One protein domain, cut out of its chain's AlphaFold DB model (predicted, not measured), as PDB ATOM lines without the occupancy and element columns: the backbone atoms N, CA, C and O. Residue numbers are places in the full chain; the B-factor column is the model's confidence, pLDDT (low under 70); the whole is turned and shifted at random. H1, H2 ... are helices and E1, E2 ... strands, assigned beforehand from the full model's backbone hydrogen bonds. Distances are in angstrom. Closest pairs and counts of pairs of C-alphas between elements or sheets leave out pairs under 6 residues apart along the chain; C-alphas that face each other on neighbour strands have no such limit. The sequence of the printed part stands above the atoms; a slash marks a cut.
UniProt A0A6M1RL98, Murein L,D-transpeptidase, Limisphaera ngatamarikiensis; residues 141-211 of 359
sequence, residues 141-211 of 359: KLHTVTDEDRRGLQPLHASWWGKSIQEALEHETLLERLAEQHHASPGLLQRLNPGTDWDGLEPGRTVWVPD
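AT A GLANCE: This is residues 141 to 211 of the 359 residues of the protein "Murein L,D-transpeptidase" of Limisphaera ngatamarikiensis (UniProt A0A6M1RL98). A small head of short helices and a two-stranded ribbon has one looped arm, from which residues 158 to 164, with H2, stick out and make the length. In the head H4 packs on strand E2 of the ribbon E1 E2, and H3 touches H4 and H1. The 71 printed residues hold, in chain order, E1, H1, H2, H3, H4 and E2, a mixed class of helices and strands with under half of the residues in named elements; the sheet E1 - E2 is antiparallel. The whole is only just compact, close to loose, with a radius of gyration of the C-alphas of 13.2 A, and spans 39 by 22 by 21 A.

IN THESE COORDINATES: E1, residues 141 to 144, begins with C-alpha 141 at (182.968, 103.304, 103.357) and is 9.6 A long. H1 is residues 147 to 150, 5.2 A, and H2 residues 160 to 163, 5.1 A. H3, residues 174 to 181, is 10.4 A long, with C-alpha 174 at (184.827, 117.226, 112.965). H4, residues 186 to 192, is 10.0 A. E2, residues 206 to 210, is 13.1 A and ends with C-alpha 210 at (181.663, 102.524, 109.493).

HOW THE PARTS SIT: E1 and E2 are antiparallel at 138 degrees, with N 143 and O 207 2.8 A apart, within hydrogen-bond range. H1 touches H3, closest at the C-alphas of Arg 150 and Leu 174, 6.3 A. H2 is apart from H1 and H3. H3 touches H4, about perpendicular at 85 degrees, closest at the C-alphas of Ala 179 and Pro 186, 5.3 A. The closest C-alphas of H4 and E2, Leu 192 and Trp 208, are 6.0 A apart. In H3 and H4 every O i to N i+4 pair is within hydrogen-bond range; H1 and H2 are too short for one.

THE WHOLE: The C-alphas farthest apart, Lys 141 and Trp 161, are 39.9 A apart. The link from H4 to E2, residues 193 to 205, is long. The printed part has no cut, and no printed residue is under 70 in pLDDT.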
ATOM      1  N   LYS A 141     183.000 102.457 104.558       97.94
ATOM      2  CA  LYS A 141     182.968 103.304 103.357       97.94
ATOM      3  C   LYS A 141     183.961 104.453 103.486       97.94
ATOM      4  O   LYS A 141     184.403 104.777 104.589       97.94
ATOM      5  N   LEU A 142     184.277 105.083 102.359       98.44
ATOM      6  CA  LEU A 142     184.879 106.412 102.355       98.44
ATOM      7  C   LEU A 142     183.769 107.453 102.547       98.44
ATOM      8  O   LEU A 142     182.802 107.472 101.790       98.44
ATOM      9  N   HIS A 143     183.919 108.311 103.552       98.50
ATOM     10  CA  HIS A 143     183.154 109.544 103.710       98.50
ATOM     11  C   HIS A 143     183.958 110.692 103.114       98.50
ATOM     12  O   HIS A 143     185.095 110.916 103.532       98.50
ATOM     13  N   THR A 144     183.383 111.413 102.154       98.50
ATOM     14  CA  THR A 144     183.940 112.679 101.663       98.50
ATOM     15  C   THR A 144     183.477 113.794 102.588       98.50
ATOM     16  O   THR A 144     182.277 114.018 102.703       98.50
ATOM     17  N   VAL A 145     184.411 114.489 103.235       98.31
ATOM     18  CA  VAL A 145     184.108 115.627 104.113       98.31
ATOM     19  C   VAL A 145     183.414 116.723 103.312       98.31
ATOM     20  O   VAL A 145     183.838 117.061 102.205       98.31
ATOM     21  N   THR A 146     182.355 117.285 103.880       98.06
ATOM     22  CA  THR A 146     181.553 118.351 103.276       98.06
ATOM     23  C   THR A 146     181.608 119.632 104.108       98.06
ATOM     24  O   THR A 146     181.968 119.610 105.286       98.06
ATOM     25  N   ASP A 147     181.180 120.755 103.524       97.50
ATOM     26  CA  ASP A 147     180.946 121.993 104.280       97.50
ATOM     27  C   ASP A 147     179.903 121.797 105.396       97.50
ATOM     28  O   ASP A 147     179.986 122.434 106.447       97.50
ATOM     29  N   GLU A 148     178.947 120.877 105.212       96.44
ATOM     30  CA  GLU A 148     177.941 120.546 106.227       96.44
ATOM     31  C   GLU A 148     178.561 119.873 107.454       96.44
ATOM     32  O   GLU A 148     178.177 120.171 108.585       96.44
ATOM     33  N   ASP A 149     179.572 119.025 107.264       97.31
ATOM     34  CA  ASP A 149     180.269 118.377 108.377       97.31
ATOM     35  C   ASP A 149     181.071 119.387 109.218       97.31
ATOM     36  O   ASP A 149     181.263 119.187 110.417       97.31
ATOM     37  N   ARG A 150     181.484 120.514 108.622       95.25
ATOM     38  CA  ARG A 150     182.169 121.612 109.328       95.25
ATOM     39  C   ARG A 150     181.209 122.703 109.836       95.25
ATOM     40  O   ARG A 150     181.604 123.531 110.660       95.25
ATOM     41  N   ARG A 151     179.934 122.706 109.418       94.56
ATOM     42  CA  ARG A 151     178.952 123.750 109.768       94.56
ATOM     43  C   ARG A 151     178.613 123.750 111.260       94.56
ATOM     44  O   ARG A 151     178.045 122.788 111.780       94.56
ATOM     45  N   GLY A 152     178.870 124.875 111.926       92.06
ATOM     46  CA  GLY A 152     178.493 125.094 113.326       92.06
ATOM     47  C   GLY A 152     179.354 124.342 114.342       92.06
ATOM     48  O   GLY A 152     178.947 124.242 115.496       92.06
ATOM     49  N   LEU A 153     180.514 123.809 113.937       95.25
ATOM     50  CA  LEU A 153     181.503 123.302 114.888       95.25
ATOM     51  C   LEU A 153     182.016 124.456 115.758       95.25
ATOM     52  O   LEU A 153     182.493 125.462 115.228       95.25
ATOM     53  N   GLN A 154     181.908 124.323 117.078       91.56
ATOM     54  CA  GLN A 154     182.400 125.326 118.025       91.56
ATOM     55  C   GLN A 154     182.739 124.697 119.383       91.56
ATOM     56  O   GLN A 154     181.964 123.870 119.864       91.56
ATOM     57  N   PRO A 155     183.827 125.122 120.053       95.06
ATOM     58  CA  PRO A 155     184.074 124.755 121.442       95.06
ATOM     59  C   PRO A 155     182.899 125.152 122.341       95.06
ATOM     60  O   PRO A 155     182.318 126.236 122.212       95.06
ATOM     61  N   LEU A 156     182.553 124.289 123.287       94.75
ATOM     62  CA  LEU A 156     181.520 124.559 124.271       94.75
ATOM     63  C   LEU A 156     182.110 125.312 125.451       94.75
ATOM     64  O   LEU A 156     183.213 125.038 125.925       94.75
ATOM     65  N   HIS A 157     181.327 126.228 126.009       93.69
ATOM     66  CA  HIS A 157     181.752 126.892 127.227       93.69
ATOM     67  C   HIS A 157     181.809 125.889 128.392       93.69
ATOM     68  O   HIS A 157     180.889 125.095 128.584       93.69
ATOM     69  N   ALA A 158     182.854 125.937 129.220       89.50
ATOM     70  CA  ALA A 158     182.990 125.011 130.352       89.50
ATOM     71  C   ALA A 158     181.891 125.192 131.424       89.50
ATOM     72  O   ALA A 158     181.558 124.254 132.145       89.50
ATOM     73  N   SER A 159     181.330 126.402 131.520       88.50
ATOM     74  CA  SER A 159     180.328 126.802 132.517       88.50
ATOM     75  C   SER A 159     178.888 126.639 132.002       88.50
ATOM     76  O   SER A 159     178.605 126.873 130.825       88.50
ATOM     77  N   TRP A 160     177.951 126.295 132.890       89.19
ATOM     78  CA  TRP A 160     176.513 126.225 132.602       89.19
ATOM     79  C   TRP A 160     175.963 127.562 132.107       89.19
ATOM     80  O   TRP A 160     175.140 127.581 131.189       89.19
ATOM     81  N   TRP A 161     176.446 128.672 132.677       88.81
ATOM     82  CA  TRP A 161     176.101 130.018 132.217       88.81
ATOM     83  C   TRP A 161     176.510 130.235 130.757       88.81
ATOM     84  O   TRP A 161     175.676 130.617 129.941       88.81
ATOM     85  N   GLY A 162     177.758 129.918 130.405       92.06
ATOM     86  CA  GLY A 162     178.242 130.084 129.037       92.06
ATOM     87  C   GLY A 162     177.500 129.198 128.036       92.06
ATOM     88  O   GLY A 162     177.072 129.686 126.995       92.06
ATOM     89  N   LYS A 163     177.228 127.932 128.386       93.94
ATOM     90  CA  LYS A 163     176.401 127.044 127.548       93.94
ATOM     91  C   LYS A 163     174.987 127.589 127.329       93.94
ATOM     92  O   LYS A 163     174.409 127.351 126.278       93.94
ATOM     93  N   SER A 164     174.427 128.326 128.295       93.38
ATOM     94  CA  SER A 164     173.087 128.925 128.181       93.38
ATOM     95  C   SER A 164     172.999 130.162 127.277       93.38
ATOM     96  O   SER A 164     171.892 130.582 126.955       93.38
ATOM     97  N   ILE A 165     174.139 130.730 126.859       93.50
ATOM     98  CA  ILE A 165     174.205 131.892 125.952       93.50
ATOM     99  C   ILE A 165     174.798 131.565 124.570       93.50
ATOM    100  O   ILE A 165     174.877 132.454 123.726       93.50
ATOM    101  N   GLN A 166     175.209 130.316 124.320       94.88
ATOM    102  CA  GLN A 166     175.519 129.846 122.963       94.88
ATOM    103  C   GLN A 166     174.222 129.727 122.141       94.88
ATOM    104  O   GLN A 166     173.140 129.573 122.701       94.88
ATOM    105  N   GLU A 167     174.310 129.776 120.809       94.50
ATOM    106  CA  GLU A 167     173.130 129.600 119.939       94.50
ATOM    107  C   GLU A 167     172.634 128.141 119.922       94.50
ATOM    108  O   GLU A 167     171.431 127.881 119.887       94.50
ATOM    109  N   ALA A 168     173.567 127.187 119.977       95.31
ATOM    110  CA  ALA A 168     173.322 125.748 120.005       95.31
ATOM    111  C   ALA A 168     174.512 125.010 120.646       95.31
ATOM    112  O   ALA A 168     175.649 125.481 120.585       95.31
ATOM    113  N   LEU A 169     174.260 123.836 121.229       96.88
ATOM    114  CA  LEU A 169     175.293 122.944 121.775       96.88
ATOM    115  C   LEU A 169     175.677 121.887 120.731       96.88
ATOM    116  O   LEU A 169     175.405 120.697 120.898       96.88
ATOM    117  N   GLU A 170     176.233 122.358 119.618       96.56
ATOM    118  CA  GLU A 170     176.724 121.526 118.512       96.56
ATOM    119  C   GLU A 170     178.003 120.748 118.877       96.56
ATOM    120  O   GLU A 170     178.531 120.866 119.985       96.56
ATOM    121  N   HIS A 171     178.464 119.900 117.955       96.94
ATOM    122  CA  HIS A 171     179.750 119.202 118.065       96.94
ATOM    123  C   HIS A 171     180.913 120.206 118.159       96.94
ATOM    124  O   HIS A 171     180.913 121.222 117.461       96.94
ATOM    125  N   GLU A 172     181.925 119.903 118.970       96.62
ATOM    126  CA  GLU A 172     183.137 120.714 119.115       96.62
ATOM    127  C   GLU A 172     184.116 120.485 117.960       96.62
ATOM    128  O   GLU A 172     184.792 121.418 117.527       96.62
ATOM    129  N   THR A 173     184.178 119.253 117.440       97.62
ATOM    130  CA  THR A 173     185.154 118.851 116.411       97.62
ATOM    131  C   THR A 173     184.529 118.063 115.260       97.62
ATOM    132  O   THR A 173     183.475 117.434 115.389       97.62
ATOM    133  N   LEU A 174     185.221 118.041 114.116       98.06
ATOM    134  CA  LEU A 174     184.827 117.226 112.965       98.06
ATOM    135  C   LEU A 174     184.909 115.725 113.283       98.06
ATOM    136  O   LEU A 174     184.031 114.963 112.887       98.06
ATOM    137  N   LEU A 175     185.933 115.302 114.034       98.25
ATOM    138  CA  LEU A 175     186.097 113.916 114.480       98.25
ATOM    139  C   LEU A 175     184.897 113.438 115.310       98.25
ATOM    140  O   LEU A 175     184.399 112.337 115.094       98.25
ATOM    141  N   GLU A 176     184.431 114.265 116.242       98.00
ATOM    142  CA  GLU A 176     183.255 113.988 117.065       98.00
ATOM    143  C   GLU A 176     181.985 113.870 116.210       98.00
ATOM    144  O   GLU A 176     181.279 112.867 116.307       98.00
ATOM    145  N   ARG A 177     181.742 114.832 115.304       97.88
ATOM    146  CA  ARG A 177     180.578 114.797 114.406       97.88
ATOM    147  C   ARG A 177     180.566 113.555 113.523       97.88
ATOM    148  O   ARG A 177     179.544 112.879 113.445       97.88
ATOM    149  N   LEU A 178     181.678 113.260 112.848       98.38
ATOM    150  CA  LEU A 178     181.772 112.097 111.964       98.38
ATOM    151  C   LEU A 178     181.676 110.789 112.766       98.38
ATOM    152  O   LEU A 178     181.100 109.816 112.281       98.38
ATOM    153  N   ALA A 179     182.178 110.753 114.006       98.44
ATOM    154  CA  ALA A 179     181.977 109.604 114.881       98.44
ATOM    155  C   ALA A 179     180.489 109.410 115.208       98.44
ATOM    156  O   ALA A 179     179.986 108.303 115.038       98.44
ATOM    157  N   GLU A 180     179.764 110.462 115.600       97.56
ATOM    158  CA  GLU A 180     178.335 110.359 115.917       97.56
ATOM    159  C   GLU A 180     177.479 110.008 114.684       97.56
ATOM    160  O   GLU A 180     176.666 109.084 114.752       97.56
ATOM    161  N   GLN A 181     177.715 110.660 113.537       97.69
ATOM    162  CA  GLN A 181     177.021 110.384 112.268       97.69
ATOM    163  C   GLN A 181     177.147 108.919 111.819       97.69
ATOM    164  O   GLN A 181     176.174 108.343 111.339       97.69
ATOM    165  N   HIS A 182     178.327 108.306 111.978       98.44
ATOM    166  CA  HIS A 182     178.589 106.913 111.577       98.44
ATOM    167  C   HIS A 182     178.515 105.926 112.761       98.44
ATOM    168  O   HIS A 182     179.047 104.816 112.689       98.44
ATOM    169  N   HIS A 183     177.841 106.324 113.851       98.44
ATOM    170  CA  HIS A 183     177.544 105.525 115.053       98.44
ATOM    171  C   HIS A 183     178.801 104.932 115.735       98.44
ATOM    172  O   HIS A 183     178.765 103.886 116.389       98.44
ATOM    173  N   ALA A 184     179.943 105.591 115.564       98.31
ATOM    174  CA  ALA A 184     181.274 105.144 115.937       98.31
ATOM    175  C   ALA A 184     181.785 105.819 117.217       98.31
ATOM    176  O   ALA A 184     181.158 106.704 117.800       98.31
ATOM    177  N   SER A 185     182.961 105.387 117.666       98.19
ATOM    178  CA  SER A 185     183.770 106.095 118.659       98.19
ATOM    179  C   SER A 185     184.834 106.947 117.950       98.19
ATOM    180  O   SER A 185     185.426 106.476 116.971       98.19
ATOM    181  N   PRO A 186     185.171 108.153 118.454       98.00
ATOM    182  CA  PRO A 186     186.282 108.957 117.931       98.00
ATOM    183  C   PRO A 186     187.590 108.161 117.808       98.00
ATOM    184  O   PRO A 186     188.264 108.186 116.779       98.00
ATOM    185  N   GLY A 187     187.901 107.349 118.823       98.19
ATOM    186  CA  GLY A 187     189.083 106.489 118.822       98.19
ATOM    187  C   GLY A 187     189.073 105.406 117.734       98.19
ATOM    188  O   GLY A 187     190.144 105.012 117.274       98.19
ATOM    189  N   LEU A 188     187.906 104.914 117.295       98.50
ATOM    190  CA  LEU A 188     187.834 104.021 116.136       98.50
ATOM    191  C   LEU A 188     188.155 104.771 114.845       98.50
ATOM    192  O   LEU A 188     188.961 104.272 114.064       98.50
ATOM    193  N   LEU A 189     187.575 105.954 114.627       98.62
ATOM    194  CA  LEU A 189     187.851 106.726 113.413       98.62
ATOM    195  C   LEU A 189     189.339 107.084 113.299       98.62
ATOM    196  O   LEU A 189     189.918 106.913 112.227       98.62
ATOM    197  N   GLN A 190     189.989 107.451 114.407       98.56
ATOM    198  CA  GLN A 190     191.444 107.646 114.463       98.56
ATOM    199  C   GLN A 190     192.233 106.373 114.092       98.56
ATOM    200  O   GLN A 190     193.205 106.452 113.345       98.56
ATOM    201  N   ARG A 191     191.813 105.182 114.554       98.38
ATOM    202  CA  ARG A 191     192.452 103.902 114.172       98.38
ATOM    203  C   ARG A 191     192.212 103.516 112.711       98.38
ATOM    204  O   ARG A 191     193.073 102.880 112.109       98.38
ATOM    205  N   LEU A 192     191.054 103.860 112.148       98.38
ATOM    206  CA  LEU A 192     190.736 103.613 110.738       98.38
ATOM    207  C   LEU A 192     191.524 104.536 109.794       98.38
ATOM    208  O   LEU A 192     191.800 104.130 108.664       98.38
ATOM    209  N   ASN A 193     191.910 105.724 110.276       98.50
ATOM    210  CA  ASN A 193     192.587 106.782 109.525       98.50
ATOM    211  C   ASN A 193     193.888 107.223 110.235       98.50
ATOM    212  O   ASN A 193     193.969 108.333 110.772       98.50
ATOM    213  N   PRO A 194     194.908 106.345 110.294       97.94
ATOM    214  CA  PRO A 194     196.166 106.659 110.960       97.94
ATOM    215  C   PRO A 194     196.889 107.809 110.248       97.94
ATOM    216  O   PRO A 194     197.067 107.782 109.033       97.94
ATOM    217  N   GLY A 195     197.337 108.804 111.016       95.69
ATOM    218  CA  GLY A 195     198.049 109.976 110.495       95.69
ATOM    219  C   GLY A 195     197.159 111.098 109.946       95.69
ATOM    220  O   GLY A 195     197.693 112.099 109.478       95.69
ATOM    221  N   THR A 196     195.829 110.974 110.015       97.94
ATOM    222  CA  THR A 196     194.914 112.079 109.688       97.94
ATOM    223  C   THR A 196     194.970 113.170 110.758       97.94
ATOM    224  O   THR A 196     194.661 112.917 111.922       97.94
ATOM    225  N   ASP A 197     195.310 114.389 110.340       96.81
ATOM    226  CA  ASP A 197     194.955 115.616 111.056       96.81
ATOM    227  C   ASP A 197     193.443 115.832 110.901       96.81
ATOM    228  O   ASP A 197     192.948 115.984 109.784       96.81
ATOM    229  N   TRP A 198     192.710 115.761 112.012       96.62
ATOM    230  CA  TRP A 198     191.249 115.869 112.034       96.62
ATOM    231  C   TRP A 198     190.751 117.311 112.119       96.62
ATOM    232  O   TRP A 198     189.627 117.583 111.696       96.62
ATOM    233  N   ASP A 199     191.574 118.227 112.628       93.62
ATOM    234  CA  ASP A 199     191.204 119.633 112.791       93.62
ATOM    235  C   ASP A 199     191.389 120.367 111.447       93.62
ATOM    236  O   ASP A 199     190.483 121.066 110.968       93.62
ATOM    237  N   GLY A 200     192.511 120.089 110.766       93.88
ATOM    238  CA  GLY A 200     192.844 120.563 109.416       93.88
ATOM    239  C   GLY A 200     192.205 119.789 108.249       93.88
ATOM    240  O   GLY A 200     192.627 119.947 107.101       93.88
ATOM    241  N   LEU A 201     191.221 118.916 108.500       95.12
ATOM    242  CA  LEU A 201     190.603 118.097 107.452       95.12
ATOM    243  C   LEU A 201     189.554 118.881 106.640       95.12
ATOM    244  O   LEU A 201     188.388 119.001 107.028       95.12
ATOM    245  N   GLU A 202     189.988 119.408 105.499       95.31
ATOM    246  CA  GLU A 202     189.172 120.235 104.601       95.31
ATOM    247  C   GLU A 202     188.120 119.454 103.777       95.31
ATOM    248  O   GLU A 202     188.304 118.259 103.504       95.31
ATOM    249  N   PRO A 203     187.036 120.119 103.318       97.50
ATOM    250  CA  PRO A 203     186.051 119.535 102.410       97.50
ATOM    251  C   PRO A 203     186.673 118.921 101.146       97.50
ATOM    252  O   PRO A 203     187.696 119.369 100.630       97.50
ATOM    253  N   GLY A 204     186.057 117.851 100.641       97.69
ATOM    254  CA  GLY A 204     186.556 117.062  99.512       97.69
ATOM    255  C   GLY A 204     187.630 116.027  99.874       97.69
ATOM    256  O   GLY A 204     187.895 115.128  99.075       97.69
ATOM    257  N   ARG A 205     188.229 116.085 101.074       97.62
ATOM    258  CA  ARG A 205     189.066 114.992 101.599       97.62
ATOM    259  C   ARG A 205     188.208 113.793 102.002       97.62
ATOM    260  O   ARG A 205     187.041 113.950 102.349       97.62
ATOM    261  N   THR A 206     188.790 112.596 101.974       98.25
ATOM    262  CA  THR A 206     188.096 111.349 102.319       98.25
ATOM    263  C   THR A 206     188.696 110.662 103.541       98.25
ATOM    264  O   THR A 206     189.912 110.657 103.729       98.25
ATOM    265  N   VAL A 207     187.833 110.053 104.358       98.50
ATOM    266  CA  VAL A 207     188.199 109.225 105.521       98.50
ATOM    267  C   VAL A 207     187.371 107.941 105.555       98.50
ATOM    268  O   VAL A 207     186.212 107.919 105.148       98.50
ATOM    269  N   TRP A 208     187.956 106.853 106.049       98.62
ATOM    270  CA  TRP A 208     187.270 105.590 106.303       98.62
ATOM    271  C   TRP A 208     186.393 105.678 107.552       98.62
ATOM    272  O   TRP A 208     186.878 105.984 108.643       98.62
ATOM    273  N   VAL A 209     185.118 105.333 107.399       98.81
ATOM    274  CA  VAL A 209     184.112 105.316 108.471       98.81
ATOM    275  C   VAL A 209     183.294 104.018 108.416       98.81
ATOM    276  O   VAL A 209     183.199 103.412 107.341       98.81
ATOM    277  N   PRO A 210     182.681 103.571 109.528       98.69
ATOM    278  CA  PRO A 210     181.663 102.524 109.493       98.69
ATOM    279  C   PRO A 210     180.515 102.892 108.551       98.69
ATOM    280  O   PRO A 210     179.959 103.982 108.628       98.69
ATOM    281  N   ASP A 211     180.125 101.978 107.664       98.12
ATOM    282  CA  ASP A 211     178.929 102.173 106.845       98.12
ATOM    283  C   ASP A 211     177.681 101.692 107.594       98.12
ATOM    284  O   ASP A 211     177.135 100.614 107.334       98.12
TER     285      ASP A 211